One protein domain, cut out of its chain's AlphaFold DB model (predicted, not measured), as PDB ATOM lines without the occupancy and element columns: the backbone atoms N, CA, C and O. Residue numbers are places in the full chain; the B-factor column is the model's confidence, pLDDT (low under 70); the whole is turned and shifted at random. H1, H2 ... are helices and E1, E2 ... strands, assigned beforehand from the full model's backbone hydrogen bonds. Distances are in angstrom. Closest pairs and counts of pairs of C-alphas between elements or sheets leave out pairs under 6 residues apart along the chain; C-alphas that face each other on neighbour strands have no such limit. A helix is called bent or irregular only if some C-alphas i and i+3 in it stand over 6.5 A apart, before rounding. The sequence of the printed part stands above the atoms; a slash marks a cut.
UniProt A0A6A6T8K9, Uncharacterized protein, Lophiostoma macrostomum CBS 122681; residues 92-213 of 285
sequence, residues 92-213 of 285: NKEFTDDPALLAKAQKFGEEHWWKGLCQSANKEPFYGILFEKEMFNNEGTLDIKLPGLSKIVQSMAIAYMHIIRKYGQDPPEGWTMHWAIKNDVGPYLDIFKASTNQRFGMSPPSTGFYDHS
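Overview. This is residues 92 to 213 of the 285 residues of an uncharacterized protein of Lophiostoma macrostomum CBS 122681 (UniProt A0A6A6T8K9). What is the main picture? A small, strongly twisted sheet of three strands, E1 E2 E3, has two long helices on one face, H2 over E1 and H3 over E2 and E3, which cross steeply where they pack together; no named helix covers the other face. Short H1 lies at the outlying start of H2, and residues 122 to 146 form a long loop from the end of H2 to H3. What are the parts and the size? The printed part has 122 residues, with H1 H2 H3 E1 E2 E3 in that order along the chain, a mixed class of helices and strands and an antiparallel sheet ordered E1 - E2 - E3. It is compact, with a radius of gyration of the C-alphas of 14.3 A and spans of 38 by 31 by 29 A.

Along the chain. Where are the helices? H1 is residues 92 to 97, from C-alpha 92 at (29.512, 47.062, -30.316). H2 is residues 99 to 121, 28.3 A long, irregular at C-alphas 112 and 115, 7.2 A apart, with a kink of 57 degrees near residue 115. H3 is residues 147 to 167, 30.9 A long. Where are the strands? E1 is residues 175 to 182, 20.7 A, and bends by 60 degrees at residue 179; E2 is residues 186 to 193, 22.1 A. E3 is residues 198 to 202, 14.0 A, ending at C-alpha 202 (40.175, 38.623, -31.564).

Arrangement. How is the sheet joined? E1, E2 and E3 form a meander, each strand the antiparallel neighbour of the one before, in two hairpins. N 178 and O 190 are 3.0 A apart, and N 191 and O 200 2.9 A, within hydrogen-bond range. How do the helices stand? H2 and H3 are on the same face, at heights over the sheet of 10.3 A and 9.2 A; H3 and the sheet make two layers, a helix on one face of a sheet. H2 touches H3 with residues 102 to 110 alone, closest at the C-alphas of Ala 105 and Ala 157, 4.8 A, about perpendicular at 72 degrees, but only just. H1 is close to H2 but not clearly touching, with the C-alphas of Phe 95 and Leu 102 closest at 6.1 A. Are the helix backbones complete? Every O i to N i+4 pair is within hydrogen-bond range in H1, but 16 of 19 in H2 and 15 of 17 in H3.

Size, cuts and confidence. How far does it reach? The C-alphas farthest apart, those of Thr 196 and Ser 213, are 42.2 A apart. Is the printed part unbroken? It has no cut, and the link from H2 to H3, 25 residues, is long. Where is confidence low? The pLDDT is under 70 in residues 92 to 96, 146 to 148, 169 to 171 and 204 to 213.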
ATOM      1  N   ASN A  92      29.375  45.639 -30.646       66.94
ATOM      2  CA  ASN A  92      29.512  47.062 -30.316       66.94
ATOM      3  C   ASN A  92      28.173  47.813 -30.207       66.94
ATOM      4  O   ASN A  92      28.060  48.742 -29.414       66.94
ATOM      5  N   LYS A  93      27.165  47.452 -31.007       69.44
ATOM      6  CA  LYS A  93      25.828  48.049 -30.912       69.44
ATOM      7  C   LYS A  93      25.088  47.511 -29.688       69.44
ATOM      8  O   LYS A  93      24.610  48.296 -28.884       69.44
ATOM      9  N   GLU A  94      25.125  46.198 -29.474       66.62
ATOM     10  CA  GLU A  94      24.568  45.563 -28.265       66.62
ATOM     11  C   GLU A  94      25.254  46.062 -26.982       66.62
ATOM     12  O   GLU A  94      24.597  46.266 -25.967       66.62
ATOM     13  N   PHE A  95      26.552  46.376 -27.061       68.50
ATOM     14  CA  PHE A  95      27.324  47.059 -26.015       68.50
ATOM     15  C   PHE A  95      26.732  48.414 -25.609       68.50
ATOM     16  O   PHE A  95      26.896  48.845 -24.472       68.50
ATOM     17  N   THR A  96      26.116  49.114 -26.564       68.88
ATOM     18  CA  THR A  96      25.539  50.449 -26.363       68.88
ATOM     19  C   THR A  96      24.103  50.351 -25.849       68.88
ATOM     20  O   THR A  96      23.673  51.200 -25.072       68.88
ATOM     21  N   ASP A  97      23.382  49.303 -26.254       80.38
ATOM     22  CA  ASP A  97      21.950  49.150 -25.997       80.38
ATOM     23  C   ASP A  97      21.639  48.503 -24.623       80.38
ATOM     24  O   ASP A  97      20.563  48.746 -24.078       80.38
ATOM     25  N   ASP A  98      22.564  47.731 -24.024       83.69
ATOM     26  CA  ASP A  98      22.390  47.103 -22.698       83.69
ATOM     27  C   ASP A  98      23.567  47.390 -21.730       83.69
ATOM     28  O   ASP A  98      24.535  46.621 -21.641       83.69
ATOM     29  N   PRO A  99      23.493  48.481 -20.940       84.75
ATOM     30  CA  PRO A  99      24.548  48.846 -19.997       84.75
ATOM     31  C   PRO A  99      24.672  47.876 -18.809       84.75
ATOM     32  O   PRO A  99      25.738  47.790 -18.196       84.75
ATOM     33  N   ALA A 100      23.613  47.134 -18.467       88.00
ATOM     34  CA  ALA A 100      23.643  46.190 -17.352       88.00
ATOM     35  C   ALA A 100      24.412  44.919 -17.732       88.00
ATOM     36  O   ALA A 100      25.258  44.445 -16.964       88.00
ATOM     37  N   LEU A 101      24.166  44.396 -18.938       84.25
ATOM     38  CA  LEU A 101      24.945  43.297 -19.502       84.25
ATOM     39  C   LEU A 101      26.415  43.688 -19.643       84.25
ATOM     40  O   LEU A 101      27.291  42.895 -19.295       84.25
ATOM     41  N   LEU A 102      26.680  44.917 -20.089       82.62
ATOM     42  CA  LEU A 102      28.033  45.445 -20.183       82.62
ATOM     43  C   LEU A 102      28.745  45.429 -18.827       82.62
ATOM     44  O   LEU A 102      29.811  44.829 -18.707       82.62
ATOM     45  N   ALA A 103      28.152  46.041 -17.801       86.75
ATOM     46  CA  ALA A 103      28.753  46.097 -16.471       86.75
ATOM     47  C   ALA A 103      29.017  44.690 -15.908       86.75
ATOM     48  O   ALA A 103      30.065  44.435 -15.313       86.75
ATOM     49  N   LYS A 104      28.100  43.744 -16.152       89.62
ATOM     50  CA  LYS A 104      28.274  42.337 -15.772       89.62
ATOM     51  C   LYS A 104      29.446  41.683 -16.508       89.62
ATOM     52  O   LYS A 104      30.244  40.990 -15.881       89.62
ATOM     53  N   ALA A 105      29.553  41.894 -17.817       88.56
ATOM     54  CA  ALA A 105      30.613  41.335 -18.649       88.56
ATOM     55  C   ALA A 105      31.993  41.906 -18.284       88.56
ATOM     56  O   ALA A 105      32.964  41.154 -18.200       88.56
ATOM     57  N   GLN A 106      32.072  43.215 -18.023       88.81
ATOM     58  CA  GLN A 106      33.291  43.885 -17.562       88.81
ATOM     59  C   GLN A 106      33.739  43.326 -16.216       88.81
ATOM     60  O   GLN A 106      34.848  42.809 -16.118       88.81
ATOM     61  N   LYS A 107      32.839  43.315 -15.225       90.50
ATOM     62  CA  LYS A 107      33.124  42.769 -13.898       90.50
ATOM     63  C   LYS A 107      33.610  41.319 -13.970       90.50
ATOM     64  O   LYS A 107      34.614  40.976 -13.358       90.50
ATOM     65  N   PHE A 108      32.944  40.480 -14.765       91.50
ATOM     66  CA  PHE A 108      33.369  39.093 -14.945       91.50
ATOM     67  C   PHE A 108      34.773  38.997 -15.557       91.50
ATOM     68  O   PHE A 108      35.618  38.240 -15.080       91.50
ATOM     69  N   GLY A 109      35.035  39.761 -16.620       90.38
ATOM     70  CA  GLY A 109      36.345  39.791 -17.255       90.38
ATOM     71  C   GLY A 109      37.447  40.212 -16.280       90.38
ATOM     72  O   GLY A 109      38.500  39.573 -16.229       90.38
ATOM     73  N   GLU A 110      37.191  41.244 -15.481       88.69
ATOM     74  CA  GLU A 110      38.104  41.746 -14.452       88.69
ATOM     75  C   GLU A 110      38.405  40.691 -13.381       88.69
ATOM     76  O   GLU A 110      39.569  40.448 -13.064       88.69
ATOM     77  N   GLU A 111      37.374  40.017 -12.869       90.62
ATOM     78  CA  GLU A 111      37.507  39.036 -11.787       90.62
ATOM     79  C   GLU A 111      38.171  37.728 -12.249       90.62
ATOM     80  O   GLU A 111      38.964  37.144 -11.507       90.62
ATOM     81  N   HIS A 112      37.889  37.269 -13.473       91.88
ATOM     82  CA  HIS A 112      38.261  35.917 -13.908       91.88
ATOM     83  C   HIS A 112      39.353  35.860 -14.979       91.88
ATOM     84  O   HIS A 112      40.155  34.925 -14.989       91.88
ATOM     85  N   TRP A 113      39.406  36.823 -15.899       93.31
ATOM     86  CA  TRP A 113      40.314  36.757 -17.049       93.31
ATOM     87  C   TRP A 113      41.506  37.698 -16.929       93.31
ATOM     88  O   TRP A 113      42.580  37.369 -17.433       93.31
ATOM     89  N   TRP A 114      41.357  38.834 -16.243       92.69
ATOM     90  CA  TRP A 114      42.366  39.894 -16.228       92.69
ATOM     91  C   TRP A 114      43.749  39.422 -15.793       92.69
ATOM     92  O   TRP A 114      44.746  39.698 -16.460       92.69
ATOM     93  N   LYS A 115      43.820  38.660 -14.698       91.69
ATOM     94  CA  LYS A 115      45.094  38.171 -14.162       91.69
ATOM     95  C   LYS A 115      45.816  37.257 -15.153       91.69
ATOM     96  O   LYS A 115      46.994  37.474 -15.431       91.69
ATOM     97  N   GLY A 116      45.112  36.273 -15.714       92.06
ATOM     98  CA  GLY A 116      45.677  35.360 -16.714       92.06
ATOM     99  C   GLY A 116      46.094  36.094 -17.989       92.06
ATOM    100  O   GLY A 116      47.169  35.843 -18.540       92.06
ATOM    101  N   LEU A 117      45.294  37.079 -18.399       93.19
ATOM    102  CA  LEU A 117      45.601  37.930 -19.537       93.19
ATOM    103  C   LEU A 117      46.886  38.736 -19.308       93.19
ATOM    104  O   LEU A 117      47.782  38.701 -20.151       93.19
ATOM    105  N   CYS A 118      47.035  39.393 -18.156       92.44
ATOM    106  CA  CYS A 118      48.247  40.146 -17.830       92.44
ATOM    107  C   CYS A 118      49.484  39.244 -17.768       92.44
ATOM    108  O   CYS A 118      50.507  39.562 -18.367       92.44
ATOM    109  N   GLN A 119      49.379  38.073 -17.138       92.06
ATOM    110  CA  GLN A 119      50.484  37.110 -17.068       92.06
ATOM    111  C   GLN A 119      50.922  36.616 -18.452       92.06
ATOM    112  O   GLN A 119      52.106  36.370 -18.686       92.06
ATOM    113  N   SER A 120      49.982  36.479 -19.390       92.62
ATOM    114  CA  SER A 120      50.315  36.129 -20.772       92.62
ATOM    115  C   SER A 120      51.006  37.265 -21.533       92.62
ATOM    116  O   SER A 120      51.864  36.977 -22.366       92.62
ATOM    117  N   ALA A 121      50.683  38.523 -21.208       90.44
ATOM    118  CA  ALA A 121      51.294  39.725 -21.777       90.44
ATOM    119  C   ALA A 121      52.659  40.076 -21.166       90.44
ATOM    120  O   ALA A 121      53.472  40.712 -21.830       90.44
ATOM    121  N   ASN A 122      52.917  39.670 -19.919       90.62
ATOM    122  CA  ASN A 122      54.155  39.936 -19.183       90.62
ATOM    123  C   ASN A 122      55.312  39.036 -19.675       90.62
ATOM    124  O   ASN A 122      55.888  38.253 -18.916       90.62
ATOM    125  N   LYS A 123      55.609  39.089 -20.980       89.19
ATOM    126  CA  LYS A 123      56.654  38.312 -21.661       89.19
ATOM    127  C   LYS A 123      57.330  39.155 -22.741       89.19
ATOM    128  O   LYS A 123      56.675  39.963 -23.395       89.19
ATOM    129  N   GLU A 124      58.612  38.881 -22.998       86.75
ATOM    130  CA  GLU A 124      59.437  39.617 -23.974       86.75
ATOM    131  C   GLU A 124      58.795  39.833 -25.352       86.75
ATOM    132  O   GLU A 124      58.872  40.956 -25.843       86.75
ATOM    133  N   PRO A 125      58.102  38.852 -25.969       87.38
ATOM    134  CA  PRO A 125      57.529  39.043 -27.301       87.38
ATOM    135  C   PRO A 125      56.445  40.125 -27.386       87.38
ATOM    136  O   PRO A 125      56.121  40.563 -28.483       87.38
ATOM    137  N   PHE A 126      55.851  40.534 -26.261       85.75
ATOM    138  CA  PHE A 126      54.817  41.571 -26.226       85.75
ATOM    139  C   PHE A 126      55.361  42.942 -25.819       85.75
ATOM    140  O   PHE A 126      54.678  43.955 -26.024       85.75
ATOM    141  N   TYR A 127      56.580  42.988 -25.276       83.19
ATOM    142  CA  TYR A 127      57.220  44.238 -24.893       83.19
ATOM    143  C   TYR A 127      57.657  45.027 -26.123       83.19
ATOM    144  O   TYR A 127      58.162  44.466 -27.091       83.19
ATOM    145  N   GLY A 128      57.418  46.338 -26.105       74.06
ATOM    146  CA  GLY A 128      57.709  47.222 -27.238       74.06
ATOM    147  C   GLY A 128      56.778  47.043 -28.444       74.06
ATOM    148  O   GLY A 128      56.858  47.828 -29.382       74.06
ATOM    149  N   ILE A 129      55.878  46.048 -28.419       79.50
ATOM    150  CA  ILE A 129      54.812  45.875 -29.418       79.50
ATOM    151  C   ILE A 129      53.477  46.367 -28.862       79.50
ATOM    152  O   ILE A 129      52.794  47.157 -29.504       79.50
ATOM    153  N   LEU A 130      53.092  45.866 -27.686       78.31
ATOM    154  CA  LEU A 130      51.805  46.178 -27.059       78.31
ATOM    155  C   LEU A 130      51.946  46.874 -25.714       78.31
ATOM    156  O   LEU A 130      51.119  47.717 -25.378       78.31
ATOM    157  N   PHE A 131      52.957  46.490 -24.938       82.88
ATOM    158  CA  PHE A 131      53.132  46.952 -23.568       82.88
ATOM    159  C   PHE A 131      54.576  47.373 -23.328       82.88
ATOM    160  O   PHE A 131      55.504  46.836 -23.936       82.88
ATOM    161  N   GLU A 132      54.776  48.306 -22.408       83.00
ATOM    162  CA  GLU A 132      56.089  48.555 -21.821       83.00
ATOM    163  C   GLU A 132      56.246  47.669 -20.583       83.00
ATOM    164  O   GLU A 132      55.270  47.366 -19.888       83.00
ATOM    165  N   LYS A 133      57.473  47.223 -20.300       81.81
ATOM    166  CA  LYS A 133      57.733  46.327 -19.164       81.81
ATOM    167  C   LYS A 133      57.371  47.004 -17.839       81.81
ATOM    168  O   LYS A 133      56.882  46.344 -16.928       81.81
ATOM    169  N   GLU A 134      57.563  48.318 -17.755       83.62
ATOM    170  CA  GLU A 134      57.260  49.143 -16.586       83.62
ATOM    171  C   GLU A 134      55.756  49.285 -16.307       83.62
ATOM    172  O   GLU A 134      55.382  49.711 -15.215       83.62
ATOM    173  N   MET A 135      54.880  48.929 -17.254       81.56
ATOM    174  CA  MET A 135      53.428  48.976 -17.038       81.56
ATOM    175  C   MET A 135      52.930  47.869 -16.104       81.56
ATOM    176  O   MET A 135      51.829  47.976 -15.560       81.56
ATOM    177  N   PHE A 136      53.706  46.796 -15.936       84.62
ATOM    178  CA  PHE A 136      53.359  45.675 -15.073       84.62
ATOM    179  C   PHE A 136      53.875  45.912 -13.656       84.62
ATOM    180  O   PHE A 136      55.018  46.314 -13.445       84.62
ATOM    181  N   ASN A 137      53.043  45.605 -12.665       85.69
ATOM    182  CA  ASN A 137      53.495  45.573 -11.280       85.69
ATOM    183  C   ASN A 137      54.365  44.333 -10.996       85.69
ATOM    184  O   ASN A 137      54.558  43.463 -11.847       85.69
ATOM    185  N   ASN A 138      54.848  44.216  -9.758       85.12
ATOM    186  CA  ASN A 138      55.696  43.099  -9.322       85.12
ATOM    187  C   ASN A 138      55.032  41.716  -9.475       85.12
ATOM    188  O   ASN A 138      55.728  40.706  -9.536       85.12
ATOM    189  N   GLU A 139      53.702  41.659  -9.550       86.25
ATOM    190  CA  GLU A 139      52.937  40.426  -9.765       86.25
ATOM    191  C   GLU A 139      52.690  40.126 -11.255       86.25
ATOM    192  O   GLU A 139      52.058  39.123 -11.594       86.25
ATOM    193  N   GLY A 140      53.170  40.985 -12.159       85.44
ATOM    194  CA  GLY A 140      52.925  40.870 -13.593       85.44
ATOM    195  C   GLY A 140      51.496  41.237 -13.989       85.44
ATOM    196  O   GLY A 140      50.978  40.698 -14.966       85.44
ATOM    197  N   THR A 141      50.839  42.114 -13.226       88.12
ATOM    198  CA  THR A 141      49.476  42.598 -13.494       88.12
ATOM    199  C   THR A 141      49.467  44.080 -13.856       88.12
ATOM    200  O   THR A 141      50.263  44.863 -13.338       88.12
ATOM    201  N   LEU A 142      48.586  44.449 -14.788       84.38
ATOM    202  CA  LEU A 142      48.404  45.821 -15.258       84.38
ATOM    203  C   LEU A 142      47.326  46.538 -14.428       84.38
ATOM    204  O   LEU A 142      46.338  45.915 -14.022       84.38
ATOM    205  N   ASP A 143      47.483  47.848 -14.225       77.88
ATOM    206  CA  ASP A 143      46.477  48.686 -13.557       77.88
ATOM    207  C   ASP A 143      45.353  49.088 -14.521       77.88
ATOM    208  O   ASP A 143      45.541  49.937 -15.393       77.88
ATOM    209  N   ILE A 144      44.162  48.516 -14.316       71.50
ATOM    210  CA  ILE A 144      42.946  48.741 -15.119       71.50
ATOM    211  C   ILE A 144      42.554  50.227 -15.191       71.50
ATOM    212  O   ILE A 144      41.899  50.640 -16.146       71.50
ATOM    213  N   LYS A 145      42.984  51.062 -14.233       70.12
ATOM    214  CA  LYS A 145      42.677  52.502 -14.219       70.12
ATOM    215  C   LYS A 145      43.318  53.276 -15.373       70.12
ATOM    216  O   LYS A 145      42.953  54.428 -15.606       70.12
ATOM    217  N   LEU A 146      44.259  52.673 -16.101       69.44
ATOM    218  CA  LEU A 146      44.868  53.294 -17.269       69.44
ATOM    219  C   LEU A 146      43.865  53.367 -18.439       69.44
ATOM    220  O   LEU A 146      43.364  52.329 -18.881       69.44
ATOM    221  N   PRO A 147      43.624  54.557 -19.027       62.84
ATOM    222  CA  PRO A 147      42.650  54.731 -20.111       62.84
ATOM    223  C   PRO A 147      42.885  53.807 -21.311       62.84
ATOM    224  O   PRO A 147      41.931  53.303 -21.902       62.84
ATOM    225  N   GLY A 148      44.147  53.516 -21.644       67.31
ATOM    226  CA  GLY A 148      44.505  52.593 -22.726       67.31
ATOM    227  C   GLY A 148      44.019  51.155 -22.500       67.31
ATOM    228  O   GLY A 148      43.758  50.440 -23.466       67.31
ATOM    229  N   LEU A 149      43.827  50.743 -21.243       76.75
ATOM    230  CA  LEU A 149      43.372  49.399 -20.885       76.75
ATOM    231  C   LEU A 149      41.845  49.255 -20.898       76.75
ATOM    232  O   LEU A 149      41.348  48.135 -21.010       76.75
ATOM    233  N   SER A 150      41.094  50.363 -20.908       76.94
ATOM    234  CA  SER A 150      39.626  50.345 -21.045       76.94
ATOM    235  C   SER A 150      39.162  49.619 -22.317       76.94
ATOM    236  O   SER A 150      38.185  48.871 -22.300       76.94
ATOM    237  N   LYS A 151      39.917  49.751 -23.416       80.88
ATOM    238  CA  LYS A 151      39.650  49.047 -24.681       80.88
ATOM    239  C   LYS A 151      39.886  47.538 -24.584       80.88
ATOM    240  O   LYS A 151      39.213  46.765 -25.271       80.88
ATOM    241  N   ILE A 152      40.824  47.104 -23.739       86.19
ATOM    242  CA  ILE A 152      41.032  45.678 -23.464       86.19
ATOM    243  C   ILE A 152      39.828  45.141 -22.697       86.19
ATOM    244  O   ILE A 152      39.253  44.140 -23.113       86.19
ATOM    245  N   VAL A 153      39.387  45.847 -21.654       86.62
ATOM    246  CA  VAL A 153      38.192  45.477 -20.878       86.62
ATOM    247  C   VAL A 153      36.947  45.415 -21.774       86.62
ATOM    248  O   VAL A 153      36.167  44.467 -21.697       86.62
ATOM    249  N   GLN A 154      36.795  46.351 -22.712       84.56
ATOM    250  CA  GLN A 154      35.751  46.287 -23.740       84.56
ATOM    251  C   GLN A 154      35.876  45.043 -24.633       84.56
ATOM    252  O   GLN A 154      34.881  44.370 -24.892       84.56
ATOM    253  N   SER A 155      37.087  44.700 -25.076       87.38
ATOM    254  CA  SER A 155      37.330  43.488 -25.871       87.38
ATOM    255  C   SER A 155      36.986  42.217 -25.085       87.38
ATOM    256  O   SER A 155      36.406  41.285 -25.639       87.38
ATOM    257  N   MET A 156      37.269  42.203 -23.778       91.19
ATOM    258  CA  MET A 156      36.885  41.119 -22.873       91.19
ATOM    259  C   MET A 156      35.365  41.000 -22.758       91.19
ATOM    260  O   MET A 156      34.823  39.907 -22.898       91.19
ATOM    261  N   ALA A 157      34.657  42.118 -22.596       89.25
ATOM    262  CA  ALA A 157      33.199  42.120 -22.563       89.25
ATOM    263  C   ALA A 157      32.580  41.634 -23.892       89.25
ATOM    264  O   ALA A 157      31.620  40.864 -23.881       89.25
ATOM    265  N   ILE A 158      33.162  41.992 -25.040       88.00
ATOM    266  CA  ILE A 158      32.741  41.463 -26.348       88.00
ATOM    267  C   ILE A 158      32.934  39.940 -26.413       88.00
ATOM    268  O   ILE A 158      32.024  39.229 -26.839       88.00
ATOM    269  N   ALA A 159      34.079  39.424 -25.956       90.00
ATOM    270  CA  ALA A 159      34.329  37.983 -25.909       90.00
ATOM    271  C   ALA A 159      33.325  37.255 -25.000       90.00
ATOM    272  O   ALA A 159      32.804  36.204 -25.372       90.00
ATOM    273  N   TYR A 160      33.006  37.837 -23.842       91.19
ATOM    274  CA  TYR A 160      31.992  37.327 -22.918       91.19
ATOM    275  C   TYR A 160      30.615  37.215 -23.584       91.19
ATOM    276  O   TYR A 160      29.998  36.148 -23.567       91.19
ATOM    277  N   MET A 161      30.154  38.283 -24.241       87.25
ATOM    278  CA  MET A 161      28.872  38.278 -24.954       87.25
ATOM    279  C   MET A 161      28.865  37.283 -26.120       87.25
ATOM    280  O   MET A 161      27.873  36.581 -26.330       87.25
ATOM    281  N   HIS A 162      29.978  37.176 -26.855       87.81
ATOM    282  CA  HIS A 162      30.132  36.175 -27.909       87.81
ATOM    283  C   HIS A 162      29.953  34.760 -27.360       87.81
ATOM    284  O   HIS A 162      29.231  33.959 -27.959       87.81
ATOM    285  N   ILE A 163      30.568  34.474 -26.208       88.38
ATOM    286  CA  ILE A 163      30.494  33.160 -25.578       88.38
ATOM    287  C   ILE A 163      29.048  32.810 -25.221       88.38
ATOM    288  O   ILE A 163      28.549  31.776 -25.663       88.38
ATOM    289  N   ILE A 164      28.363  33.696 -24.493       87.38
ATOM    290  CA  ILE A 164      26.980  33.470 -24.049       87.38
ATOM    291  C   ILE A 164      26.051  33.245 -25.239       87.38
ATOM    292  O   ILE A 164      25.235  32.323 -25.242       87.38
ATOM    293  N   ARG A 165      26.175  34.080 -26.273       84.19
ATOM    294  CA  ARG A 165      25.279  34.019 -27.428       84.19
ATOM    295  C   ARG A 165      25.494  32.763 -28.263       84.19
ATOM    296  O   ARG A 165      24.530  32.181 -28.747       84.19
ATOM    297  N   LYS A 166      26.752  32.375 -28.479       85.31
ATOM    298  CA  LYS A 166      27.099  31.295 -29.409       85.31
ATOM    299  C   LYS A 166      27.082  29.916 -28.762       85.31
ATOM    300  O   LYS A 166      26.716  28.951 -29.425       85.31
ATOM    301  N   TYR A 167      27.497  29.816 -27.503       83.00
ATOM    302  CA  TYR A 167      27.663  28.537 -26.811       83.00
ATOM    303  C   TYR A 167      26.583  28.285 -25.747       83.00
ATOM    304  O   TYR A 167      26.564  27.214 -25.147       83.00
ATOM    305  N   GLY A 168      25.646  29.224 -25.571       75.81
ATOM    306  CA  GLY A 168      24.535  29.124 -24.625       75.81
ATOM    307  C   GLY A 168      24.899  29.615 -23.221       75.81
ATOM    308  O   GLY A 168      26.001  30.100 -22.983       75.81
ATOM    309  N   GLN A 169      23.966  29.476 -22.272       59.34
ATOM    310  CA  GLN A 169      24.120  29.908 -20.868       59.34
ATOM    311  C   GLN A 169      25.157  29.105 -20.057       59.34
ATOM    312  O   GLN A 169      25.228  29.245 -18.837       59.34
ATOM    313  N   ASP A 170      25.953  28.264 -20.713       60.34
ATOM    314  CA  ASP A 170      27.061  27.558 -20.087       60.34
ATOM    315  C   ASP A 170      28.067  28.597 -19.559       60.34
ATOM    316  O   ASP A 170      28.483  29.484 -20.317       60.34
ATOM    317  N   PRO A 171      28.440  28.551 -18.267       68.44
ATOM    318  CA  PRO A 171      29.125  29.662 -17.638       68.44
ATOM    319  C   PRO A 171      30.476  29.936 -18.320       68.44
ATOM    320  O   PRO A 171      31.225  29.006 -18.651       68.44
ATOM    321  N   PRO A 172      30.837  31.218 -18.498       75.88
ATOM    322  CA  PRO A 172      32.121  31.620 -19.070       75.88
ATOM    323  C   PRO A 172      33.330  31.194 -18.214       75.88
ATOM    324  O   PRO A 172      34.467  31.330 -18.650       75.88
ATOM    325  N   GLU A 173      33.093  30.610 -17.039       80.75
ATOM    326  CA  GLU A 173      34.075  30.094 -16.076       80.75
ATOM    327  C   GLU A 173      34.993  28.994 -16.640       80.75
ATOM    328  O   GLU A 173      36.099  28.805 -16.144       80.75
ATOM    329  N   GLY A 174      34.584  28.290 -17.702       87.62
ATOM    330  CA  GLY A 174      35.433  27.306 -18.394       87.62
ATOM    331  C   GLY A 174      36.304  27.881 -19.517       87.62
ATOM    332  O   GLY A 174      37.086  27.144 -20.122       87.62
ATOM    333  N   TRP A 175      36.135  29.163 -19.839       92.75
ATOM    334  CA  TRP A 175      36.879  29.838 -20.893       92.75
ATOM    335  C   TRP A 175      38.063  30.593 -20.313       92.75
ATOM    336  O   TRP A 175      37.966  31.258 -19.283       92.75
ATOM    337  N   THR A 176      39.178  30.535 -21.023       93.62
ATOM    338  CA  THR A 176      40.417  31.225 -20.677       93.62
ATOM    339  C   THR A 176      40.837  32.138 -21.815       93.62
ATOM    340  O   THR A 176      40.698  31.791 -22.989       93.62
ATOM    341  N   MET A 177      41.377  33.300 -21.456       93.81
ATOM    342  CA  MET A 177      41.823  34.324 -22.393       93.81
ATOM    343  C   MET A 177      43.298  34.638 -22.165       93.81
ATOM    344  O   MET A 177      43.727  34.825 -21.027       93.81
ATOM    345  N   HIS A 178      44.069  34.705 -23.247       94.06
ATOM    346  CA  HIS A 178      45.484  35.060 -23.200       94.06
ATOM    347  C   HIS A 178      45.922  35.794 -24.468       94.06
ATOM    348  O   HIS A 178      45.287  35.694 -25.515       94.06
ATOM    349  N   TRP A 179      47.028  36.522 -24.382       93.12
ATOM    350  CA  TRP A 179      47.700  37.087 -25.541       93.12
ATOM    351  C   TRP A 179      48.505  36.015 -26.273       93.12
ATOM    352  O   TRP A 179      49.238  35.232 -25.665       93.12
ATOM    353  N   ALA A 180      48.397  36.018 -27.596       91.38
ATOM    354  CA  ALA A 180      49.163  35.171 -28.497       91.38
ATOM    355  C   ALA A 180      49.732  36.009 -29.648       91.38
ATOM    356  O   ALA A 180      49.219  37.082 -29.960       91.38
ATOM    357  N   ILE A 181      50.790  35.519 -30.296       88.38
ATOM    358  CA  ILE A 181      51.384  36.145 -31.486       88.38
ATOM    359  C   ILE A 181      51.331  35.149 -32.632       88.38
ATOM    360  O   ILE A 181      51.640  33.969 -32.463       88.38
ATOM    361  N   LYS A 182      50.949  35.629 -33.814       85.75
ATOM    362  CA  LYS A 182      51.056  34.872 -35.059       85.75
ATOM    363  C   LYS A 182      51.840  35.695 -36.075       85.75
ATOM    364  O   LYS A 182      51.489  36.848 -36.297       85.75
ATOM    365  N   ASN A 183      52.841  35.092 -36.720       82.06
ATOM    366  CA  ASN A 183      53.797  35.782 -37.602       82.06
ATOM    367  C   ASN A 183      53.141  36.737 -38.620       82.06
ATOM    368  O   ASN A 183      53.624  37.845 -38.806       82.06
ATOM    369  N   ASP A 184      52.009  36.347 -39.219       81.56
ATOM    370  CA  ASP A 184      51.346  37.138 -40.269       81.56
ATOM    371  C   ASP A 184      50.262  38.107 -39.761       81.56
ATOM    372  O   ASP A 184      49.681  38.854 -40.546       81.56
ATOM    373  N   VAL A 185      49.888  38.020 -38.481       77.44
ATOM    374  CA  VAL A 185      48.739  38.750 -37.902       77.44
ATOM    375  C   VAL A 185      49.182  39.690 -36.781       77.44
ATOM    376  O   VAL A 185      48.492  40.662 -36.491       77.44
ATOM    377  N   GLY A 186      50.341  39.427 -36.181       86.12
ATOM    378  CA  GLY A 186      50.813  40.125 -34.997       86.12
ATOM    379  C   GLY A 186      50.166  39.585 -33.718       86.12
ATOM    380  O   GLY A 186      49.697  38.436 -33.690       86.12
ATOM    381  N   PRO A 187      50.189  40.375 -32.635       87.50
ATOM    382  CA  PRO A 187      49.553  40.003 -31.384       87.50
ATOM    383  C   PRO A 187      48.028  39.977 -31.520       87.50
ATOM    384  O   PRO A 187      47.452  40.802 -32.220       87.50
ATOM    385  N   TYR A 188      47.368  39.050 -30.835       89.25
ATOM    386  CA  TYR A 188      45.912  38.934 -30.777       89.25
ATOM    387  C   TYR A 188      45.479  38.291 -29.453       89.25
ATOM    388  O   TYR A 188      46.278  37.640 -28.775       89.25
ATOM    389  N   LEU A 189      44.215  38.482 -29.083       91.69
ATOM    390  CA  LEU A 189      43.593  37.799 -27.953       91.69
ATOM    391  C   LEU A 189      43.133  36.420 -28.402       91.69
ATOM    392  O   LEU A 189      42.351  36.303 -29.344       91.69
ATOM    393  N   ASP A 190      43.597  35.389 -27.715       93.25
ATOM    394  CA  ASP A 190      43.195  34.011 -27.925       93.25
ATOM    395  C   ASP A 190      42.274  33.546 -26.797       93.25
ATOM    396  O   ASP A 190      42.638  33.579 -25.617       93.25
ATOM    397  N   ILE A 191      41.069  33.122 -27.169       93.75
ATOM    398  CA  ILE A 191      40.021  32.687 -26.256       93.75
ATOM    399  C   ILE A 191      39.770  31.206 -26.502       93.75
ATOM    400  O   ILE A 191      39.418  30.804 -27.613       93.75
ATOM    401  N   PHE A 192      39.943  30.382 -25.470       93.19
ATOM    402  CA  PHE A 192      39.836  28.931 -25.596       93.19
ATOM    403  C   PHE A 192      39.125  28.286 -24.404       93.19
ATOM    404  O   PHE A 192      39.247  28.749 -23.274       93.19
ATOM    405  N   LYS A 193      38.396  27.195 -24.661       92.75
ATOM    406  CA  LYS A 193      37.781  26.315 -23.656       92.75
ATOM    407  C   LYS A 193      38.389  24.925 -23.803       92.75
ATOM    408  O   LYS A 193      38.126  24.229 -24.786       92.75
ATOM    409  N   ALA A 194      39.213  24.533 -22.831       88.88
ATOM    410  CA  ALA A 194      39.996  23.297 -22.894       88.88
ATOM    411  C   ALA A 194      39.122  22.033 -22.955       88.88
ATOM    412  O   ALA A 194      39.427  21.115 -23.711       88.88
ATOM    413  N   SER A 195      38.007  22.001 -22.215       89.69
ATOM    414  CA  SER A 195      37.132  20.822 -22.120       89.69
ATOM    415  C   SER A 195      36.467  20.436 -23.441       89.69
ATOM    416  O   SER A 195      36.212  19.260 -23.680       89.69
ATOM    417  N   THR A 196      36.198  21.412 -24.306       87.50
ATOM    418  CA  THR A 196      35.505  21.213 -25.587       87.50
ATOM    419  C   THR A 196      36.401  21.474 -26.794       87.50
ATOM    420  O   THR A 196      35.914  21.437 -27.922       87.50
ATOM    421  N   ASN A 197      37.684  21.787 -26.574       88.19
ATOM    422  CA  ASN A 197      38.632  22.226 -27.603       88.19
ATOM    423  C   ASN A 197      38.072  23.343 -28.513       88.19
ATOM    424  O   ASN A 197      38.315  23.385 -29.718       88.19
ATOM    425  N   GLN A 198      37.264  24.238 -27.941       88.50
ATOM    426  CA  GLN A 198      36.697  25.372 -28.669       88.50
ATOM    427  C   GLN A 198      37.647  26.556 -28.561       88.50
ATOM    428  O   GLN A 198      38.190  26.819 -27.488       88.50
ATOM    429  N   ARG A 199      37.842  27.274 -29.668       90.38
ATOM    430  CA  ARG A 199      38.794  28.381 -29.747       90.38
ATOM    431  C   ARG A 199      38.316  29.452 -30.716       90.38
ATOM    432  O   ARG A 199      37.780  29.131 -31.776       90.38
ATOM    433  N   PHE A 200      38.540  30.711 -30.370       90.06
ATOM    434  CA  PHE A 200      38.409  31.838 -31.284       90.06
ATOM    435  C   PHE A 200      39.412  32.932 -30.918       90.06
ATOM    436  O   PHE A 200      39.876  33.013 -29.784       90.06
ATOM    437  N   GLY A 201      39.760  33.759 -31.899       87.94
ATOM    438  CA  GLY A 201      40.702  34.855 -31.719       87.94
ATOM    439  C   GLY A 201      40.051  36.202 -31.991       87.94
ATOM    440  O   GLY A 201      39.170  36.309 -32.846       87.94
ATOM    441  N   MET A 202      40.518  37.233 -31.298       85.75
ATOM    442  CA  MET A 202      40.175  38.623 -31.564       85.75
ATOM    443  C   MET A 202      41.455  39.404 -31.829       85.75
ATOM    444  O   MET A 202      42.378  39.398 -31.014       85.75
ATOM    445  N   SER A 203      41.525  40.076 -32.975       76.31
ATOM    446  CA  SER A 203      42.609  41.021 -33.227       76.31
ATOM    447  C   SER A 203      42.550  42.168 -32.211       76.31
ATOM    448  O   SER A 203      41.462  42.484 -31.717       76.31
ATOM    449  N   PRO A 204      43.679  42.838 -31.933       63.72
ATOM    450  CA  PRO A 204      43.677  44.048 -31.131       63.72
ATOM    451  C   PRO A 204      42.709  45.076 -31.739       63.72
ATOM    452  O   PRO A 204      42.520  45.091 -32.963       63.72
ATOM    453  N   PRO A 205      42.097  45.946 -30.923       58.81
ATOM    454  CA  PRO A 205      41.253  47.018 -31.433       58.81
ATOM    455  C   PRO A 205      42.041  47.890 -32.426       58.81
ATOM    456  O   PRO A 205      43.083  48.454 -32.094       58.81
ATOM    457  N   SER A 206      41.534  48.005 -33.659       49.09
ATOM    458  CA  SER A 206      42.203  48.680 -34.786       49.09
ATOM    459  C   SER A 206      42.395  50.187 -34.593       49.09
ATOM    460  O   SER A 206      43.275  50.774 -35.213       49.09
ATOM    461  N   THR A 207      41.619  50.819 -33.709       44.00
ATOM    462  CA  THR A 207      41.764  52.241 -33.342       44.00
ATOM    463  C   THR A 207      42.833  52.485 -32.280       44.00
ATOM    464  O   THR A 207      42.848  53.555 -31.674       44.00
ATOM    465  N   GLY A 208      43.700  51.495 -32.050       40.31
ATOM    466  CA  GLY A 208      44.910  51.620 -31.260       40.31
ATOM    467  C   GLY A 208      44.636  51.778 -29.774       40.31
ATOM    468  O   GLY A 208      43.655  52.377 -29.328       40.31
ATOM    469  N   PHE A 209      45.535  51.244 -28.974       48.91
ATOM    470  CA  PHE A 209      45.792  51.800 -27.660       48.91
ATOM    471  C   PHE A 209      45.930  53.324 -27.819       48.91
ATOM    472  O   PHE A 209      46.784  53.782 -28.577       48.91
ATOM    473  N   TYR A 210      45.022  54.101 -27.217       40.88
ATOM    474  CA  TYR A 210      45.141  55.558 -27.235       40.88
ATOM    475  C   TYR A 210      46.321  55.904 -26.337       40.88
ATOM    476  O   TYR A 210      46.252  55.772 -25.114       40.88
ATOM    477  N   ASP A 211      47.425  56.266 -26.974       46.34
ATOM    478  CA  ASP A 211      48.619  56.720 -26.299       46.34
ATOM    479  C   ASP A 211      48.384  58.138 -25.759       46.34
ATOM    480  O   ASP A 211      48.447  59.132 -26.485       46.34
ATOM    481  N   HIS A 212      48.090  58.229 -24.463       47.28
ATOM    482  CA  HIS A 212      48.010  59.503 -23.751       47.28
ATOM    483  C   HIS A 212      49.397  60.065 -23.416       47.28
ATOM    484  O   HIS A 212      49.471  61.064 -22.707       47.28
ATOM    485  N   SER A 213      50.505  59.486 -23.899       50.62
ATOM    486  CA  SER A 213      51.851  60.032 -23.685       50.62
ATOM    487  C   SER A 213      51.943  61.490 -24.132       50.62
ATOM    488  O   SER A 213      52.603  62.277 -23.461       50.62
TER     489      SER A 213